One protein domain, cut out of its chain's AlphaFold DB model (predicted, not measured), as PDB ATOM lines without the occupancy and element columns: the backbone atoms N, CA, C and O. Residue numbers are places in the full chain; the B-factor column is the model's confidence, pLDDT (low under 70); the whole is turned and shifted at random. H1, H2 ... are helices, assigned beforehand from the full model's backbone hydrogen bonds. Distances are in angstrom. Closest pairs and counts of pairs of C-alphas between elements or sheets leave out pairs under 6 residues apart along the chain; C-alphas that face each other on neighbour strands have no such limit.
ATOM      1  N   LYS A   2     187.163 153.076 287.073       69.38
ATOM      2  CA  LYS A   2     188.093 151.986 286.716       69.38
ATOM      3  C   LYS A   2     189.512 152.331 287.181       69.38
ATOM      4  O   LYS A   2     190.015 153.404 286.842       69.38
ATOM      5  N   LYS A   3     190.145 151.436 287.941       70.88
ATOM      6  CA  LYS A   3     191.579 151.514 288.268       70.88
ATOM      7  C   LYS A   3     192.320 150.911 287.072       70.88
ATOM      8  O   LYS A   3     192.084 149.756 286.741       70.88
ATOM      9  N   GLY A   4     193.109 151.701 286.345       65.81
ATOM     10  CA  GLY A   4     193.656 151.263 285.057       65.81
ATOM     11  C   GLY A   4     195.092 151.704 284.808       65.81
ATOM     12  O   GLY A   4     195.498 152.804 285.186       65.81
ATOM     13  N   TYR A   5     195.836 150.855 284.101       79.25
ATOM     14  CA  TYR A   5     197.205 151.120 283.674       79.25
ATOM     15  C   TYR A   5     197.241 151.918 282.362       79.25
ATOM     16  O   TYR A   5     196.902 151.422 281.280       79.25
ATOM     17  N   SER A   6     197.647 153.186 282.442       80.06
ATOM     18  CA  SER A   6     197.692 154.070 281.273       80.06
ATOM     19  C   SER A   6     198.877 153.757 280.355       80.06
ATOM     20  O   SER A   6     200.019 153.663 280.794       80.06
ATOM     21  N   CYS A   7     198.631 153.717 279.045       77.12
ATOM     22  CA  CYS A   7     199.686 153.639 278.027       77.12
ATOM     23  C   CYS A   7     200.402 154.992 277.781       77.12
ATOM     24  O   CYS A   7     201.367 155.070 277.011       77.12
ATOM     25  N   ILE A   8     199.972 156.063 278.459       79.81
ATOM     26  CA  ILE A   8     200.531 157.415 278.355       79.81
ATOM     27  C   ILE A   8     201.732 157.554 279.299       79.81
ATOM     28  O   ILE A   8     201.641 157.328 280.502       79.81
ATOM     29  N   LYS A   9     202.889 157.977 278.768       70.44
ATOM     30  CA  LYS A   9     204.055 158.351 279.601       70.44
ATOM     31  C   LYS A   9     203.737 159.688 280.281       70.44
ATOM     32  O   LYS A   9     203.747 160.702 279.587       70.44
ATOM     33  N   LYS A  10     203.433 159.673 281.588       64.38
ATOM     34  CA  LYS A  10     202.994 160.862 282.343       64.38
ATOM     35  C   LYS A  10     204.134 161.831 282.679       64.38
ATOM     36  O   LYS A  10     203.967 163.024 282.467       64.38
ATOM     37  N   PHE A  11     205.307 161.335 283.082       59.44
ATOM     38  CA  PHE A  11     206.424 162.193 283.496       59.44
ATOM     39  C   PHE A  11     207.741 161.766 282.835       59.44
ATOM     40  O   PHE A  11     208.084 160.582 282.855       59.44
ATOM     41  N   PRO A  12     208.466 162.685 282.178       61.44
ATOM     42  CA  PRO A  12     209.863 162.458 281.848       61.44
ATOM     43  C   PRO A  12     210.717 162.685 283.108       61.44
ATOM     44  O   PRO A  12     210.365 163.514 283.938       61.44
ATOM     45  N   ARG A  13     211.839 161.968 283.258       57.53
ATOM     46  CA  ARG A  13     212.779 162.205 284.377       57.53
ATOM     47  C   ARG A  13     213.467 163.576 284.305       57.53
ATOM     48  O   ARG A  13     214.017 164.021 285.297       57.53
ATOM     49  N   TYR A  14     213.425 164.223 283.141       67.56
ATOM     50  CA  TYR A  14     214.062 165.506 282.863       67.56
ATOM     51  C   TYR A  14     213.139 166.363 281.999       67.56
ATOM     52  O   TYR A  14     212.286 165.828 281.280       67.56
ATOM     53  N   GLU A  15     213.327 167.680 282.035       74.31
ATOM     54  CA  GLU A  15     212.657 168.586 281.107       74.31
ATOM     55  C   GLU A  15     212.994 168.199 279.663       74.31
ATOM     56  O   GLU A  15     214.154 168.145 279.259       74.31
ATOM     57  N   LEU A  16     211.960 167.879 278.883       76.94
ATOM     58  CA  LEU A  16     212.121 167.533 277.475       76.94
ATOM     59  C   LEU A  16     212.082 168.800 276.631       76.94
ATOM     60  O   LEU A  16     211.204 169.650 276.814       76.94
ATOM     61  N   ASN A  17     212.948 168.868 275.626       86.06
ATOM     62  CA  ASN A  17     212.860 169.916 274.616       86.06
ATOM     63  C   ASN A  17     211.570 169.766 273.764       86.06
ATOM     64  O   ASN A  17     210.925 168.706 273.760       86.06
ATOM     65  N   PRO A  18     211.163 170.803 273.007       89.12
ATOM     66  CA  PRO A  18     209.930 170.762 272.214       89.12
ATOM     67  C   PRO A  18     209.847 169.591 271.218       89.12
ATOM     68  O   PRO A  18     208.781 168.998 271.038       89.12
ATOM     69  N   ILE A  19     210.971 169.204 270.604       88.25
ATOM     70  CA  ILE A  19     211.028 168.109 269.622       88.25
ATOM     71  C   ILE A  19     210.763 166.761 270.302       88.25
ATOM     72  O   ILE A  19     209.991 165.938 269.803       88.25
ATOM     73  N   GLU A  20     211.384 166.520 271.451       87.50
ATOM     74  CA  GLU A  20     211.192 165.306 272.244       87.50
ATOM     75  C   GLU A  20     209.778 165.210 272.805       87.50
ATOM     76  O   GLU A  20     209.179 164.129 272.783       87.50
ATOM     77  N   ASN A  21     209.204 166.340 273.222       86.19
ATOM     78  CA  ASN A  21     207.802 166.422 273.615       86.19
ATOM     79  C   ASN A  21     206.872 165.990 272.480       86.19
ATOM     80  O   ASN A  21     206.000 165.141 272.689       86.19
ATOM     81  N   PHE A  22     207.098 166.492 271.266       89.19
ATOM     82  CA  PHE A  22     206.305 166.119 270.098       89.19
ATOM     83  C   PHE A  22     206.473 164.643 269.713       89.19
ATOM     84  O   PHE A  22     205.485 163.940 269.477       89.19
ATOM     85  N   LYS A  23     207.709 164.125 269.712       89.56
ATOM     86  CA  LYS A  23     207.985 162.694 269.484       89.56
ATOM     87  C   LYS A  23     207.269 161.819 270.515       89.56
ATOM     88  O   LYS A  23     206.669 160.803 270.159       89.56
ATOM     89  N   ARG A  24     207.294 162.211 271.793       87.00
ATOM     90  CA  ARG A  24     206.591 161.512 272.876       87.00
ATOM     91  C   ARG A  24     205.080 161.533 272.675       87.00
ATOM     92  O   ARG A  24     204.453 160.492 272.853       87.00
ATOM     93  N   TRP A  25     204.512 162.675 272.303       89.81
ATOM     94  CA  TRP A  25     203.084 162.807 272.025       89.81
ATOM     95  C   TRP A  25     202.643 161.885 270.881       89.81
ATOM     96  O   TRP A  25     201.751 161.059 271.080       89.81
ATOM     97  N   LYS A  26     203.347 161.911 269.739       92.88
ATOM     98  CA  LYS A  26     203.104 160.989 268.611       92.88
ATOM     99  C   LYS A  26     203.150 159.524 269.044       92.88
ATOM    100  O   LYS A  26     202.292 158.726 268.672       92.88
ATOM    101  N   ARG A  27     204.138 159.168 269.865       91.75
ATOM    102  CA  ARG A  27     204.292 157.813 270.401       91.75
ATOM    103  C   ARG A  27     203.150 157.416 271.342       91.75
ATOM    104  O   ARG A  27     202.669 156.295 271.244       91.75
ATOM    105  N   ASN A  28     202.688 158.314 272.213       92.06
ATOM    106  CA  ASN A  28     201.529 158.050 273.073       92.06
ATOM    107  C   ASN A  28     200.261 157.804 272.235       92.06
ATOM    108  O   ASN A  28     199.531 156.864 272.528       92.06
ATOM    109  N   ILE A  29     200.037 158.574 271.162       93.62
ATOM    110  CA  ILE A  29     198.916 158.335 270.232       93.62
ATOM    111  C   ILE A  29     199.028 156.957 269.580       93.62
ATOM    112  O   ILE A  29     198.049 156.212 269.563       93.62
ATOM    113  N   LYS A  30     200.222 156.587 269.098       94.81
ATOM    114  CA  LYS A  30     200.474 155.250 268.543       94.81
ATOM    115  C   LYS A  30     200.090 154.155 269.545       94.81
ATOM    116  O   LYS A  30     199.399 153.215 269.172       94.81
ATOM    117  N   TYR A  31     200.502 154.289 270.806       94.50
ATOM    118  CA  TYR A  31     200.210 153.297 271.844       94.50
ATOM    119  C   TYR A  31     198.722 153.189 272.172       94.50
ATOM    120  O   TYR A  31     198.216 152.082 272.337       94.50
ATOM    121  N   ILE A  32     198.010 154.315 272.222       93.81
ATOM    122  CA  ILE A  32     196.552 154.319 272.392       93.81
ATOM    123  C   ILE A  32     195.894 153.572 271.229       93.81
ATOM    124  O   ILE A  32     195.117 152.652 271.466       93.81
ATOM    125  N   TYR A  33     196.255 153.907 269.986       95.69
ATOM    126  CA  TYR A  33     195.728 153.231 268.800       95.69
ATOM    127  C   TYR A  33     195.981 151.721 268.835       95.69
ATOM    128  O   TYR A  33     195.066 150.941 268.592       95.69
ATOM    129  N   GLN A  34     197.205 151.305 269.167       95.25
ATOM    130  CA  GLN A  34     197.556 149.890 269.242       95.25
ATOM    131  C   GLN A  34     196.726 149.155 270.294       95.25
ATOM    132  O   GLN A  34     196.147 148.120 269.981       95.25
ATOM    133  N   ARG A  35     196.584 149.714 271.501       93.56
ATOM    134  CA  ARG A  35     195.793 149.083 272.561       93.56
ATOM    135  C   ARG A  35     194.308 148.991 272.207       93.56
ATOM    136  O   ARG A  35     193.688 147.983 272.513       93.56
ATOM    137  N   VAL A  36     193.753 150.001 271.531       94.12
ATOM    138  CA  VAL A  36     192.361 149.968 271.052       94.12
ATOM    139  C   VAL A  36     192.174 148.935 269.938       94.12
ATOM    140  O   VAL A  36     191.192 148.204 269.952       94.12
ATOM    141  N   LYS A  37     193.099 148.860 268.973       96.75
ATOM    142  CA  LYS A  37     192.958 147.989 267.797       96.75
ATOM    143  C   LYS A  37     193.343 146.529 268.055       96.75
ATOM    144  O   LYS A  37     192.735 145.641 267.468       96.75
ATOM    145  N   TYR A  38     194.364 146.285 268.869       95.75
ATOM    146  CA  TYR A  38     194.987 144.968 269.047       95.75
ATOM    147  C   TYR A  38     194.899 144.435 270.485       95.75
ATOM    148  O   TYR A  38     195.341 143.324 270.747       95.75
ATOM    149  N   GLY A  39     194.378 145.220 271.434       92.19
ATOM    150  CA  GLY A  39     194.306 144.858 272.856       92.19
ATOM    151  C   GLY A  39     195.572 145.174 273.664       92.19
ATOM    152  O   GLY A  39     195.501 145.318 274.881       92.19
ATOM    153  N   TYR A  40     196.717 145.380 273.007       94.00
ATOM    154  CA  TYR A  40     197.994 145.741 273.633       94.00
ATOM    155  C   TYR A  40     198.806 146.698 272.744       94.00
ATOM    156  O   TYR A  40     198.491 146.903 271.571       94.00
ATOM    157  N   CYS A  41     199.846 147.323 273.295       94.12
ATOM    158  CA  CYS A  41     200.744 148.219 272.559       94.12
ATOM    159  C   CYS A  41     202.223 147.889 272.780       94.12
ATOM    160  O   CYS A  41     202.562 147.157 273.706       94.12
ATOM    161  N   ASP A  42     203.124 148.468 271.973       93.19
ATOM    162  CA  ASP A  42     204.566 148.162 272.061       93.19
ATOM    163  C   ASP A  42     205.149 148.430 273.462       93.19
ATOM    164  O   ASP A  42     206.130 147.812 273.862       93.19
ATOM    165  N   ARG A  43     204.560 149.365 274.222       89.81
ATOM    166  CA  ARG A  43     204.958 149.611 275.614       89.81
ATOM    167  C   ARG A  43     204.652 148.421 276.515       89.81
ATOM    168  O   ARG A  43     205.433 148.146 277.412       89.81
ATOM    169  N   ASP A  44     203.517 147.774 276.316       92.88
ATOM    170  CA  ASP A  44     203.095 146.658 277.162       92.88
ATOM    171  C   ASP A  44     203.999 145.458 276.917       92.88
ATOM    172  O   ASP A  44     204.378 144.758 277.843       92.88
ATOM    173  N   VAL A  45     204.425 145.295 275.662       94.19
ATOM    174  CA  VAL A  45     205.402 144.283 275.257       94.19
ATOM    175  C   VAL A  45     206.787 144.556 275.850       94.19
ATOM    176  O   VAL A  45     207.515 143.612 276.132       94.19
ATOM    177  N   TRP A  46     207.159 145.824 276.072       92.56
ATOM    178  CA  TRP A  46     208.447 146.171 276.687       92.56
ATOM    179  C   TRP A  46     208.621 145.562 278.087       92.56
ATOM    180  O   TRP A  46     209.745 145.272 278.481       92.56
ATOM    181  N   SER A  47     207.527 145.383 278.832       92.12
ATOM    182  CA  SER A  47     207.527 144.739 280.149       92.12
ATOM    183  C   SER A  47     206.134 144.174 280.424       92.12
ATOM    184  O   SER A  47     205.254 144.844 280.973       92.12
TER     185      SER A  47
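What this domain is: This is residues 2 to 47 of the 182 residues of an uncharacterized protein of Pseudobutyrivibrio sp. 49 (UniProt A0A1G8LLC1). One long helix, H1, makes the longest axis, and the unnamed stretch of residues 2 to 17 runs the other way along one side of it before turning into its beginning. Beyond the far end of H1 the backbone folds back into the short helix H2, set to the side of H1's later part. The printed part has 46 residues with two named helices, H1 then H2, and no named strand; the class is all helix. It is only just loose, close to compact, with a radius of gyration of the C-alphas of 11.6 A, and elongated, spanning 31 by 20 by 20 A.

Where its parts are: Start at C-alpha 2, at (188.093, 151.986, 286.716), and go through residues 2 to 17, which hold no named element. Find C-alpha 18 at (209.930, 170.762, 272.214); from there H1 takes residues 18 to 38, 30.0 A from first to last C-alpha. After a tight link of 3 residues, H2 takes residues 42 to 46 and ends with C-alpha 46 at (208.447, 146.171, 276.687).

How they stand to each other: Look at residues 31 to 34, the part of H1 that touches H2. The two helices only just touch, with 3 pairs of C-alphas within 8 A; the closest C-alphas are those of Tyr 31 and Asp 42, 6.7 A apart. Their centres are 12.4 A apart. In the backbones of H1 and H2, every O i to N i+4 pair is within hydrogen-bond range.

The domain as a whole: The two C-alphas farthest apart are those of Lys 2 and Asn 17, at 32.9 A. The printed part has no cut. In the B-factor column you find a mean pLDDT of the printed part of 84.9, with residue 2, residue 4 and residues 10 to 14 of this model under 70.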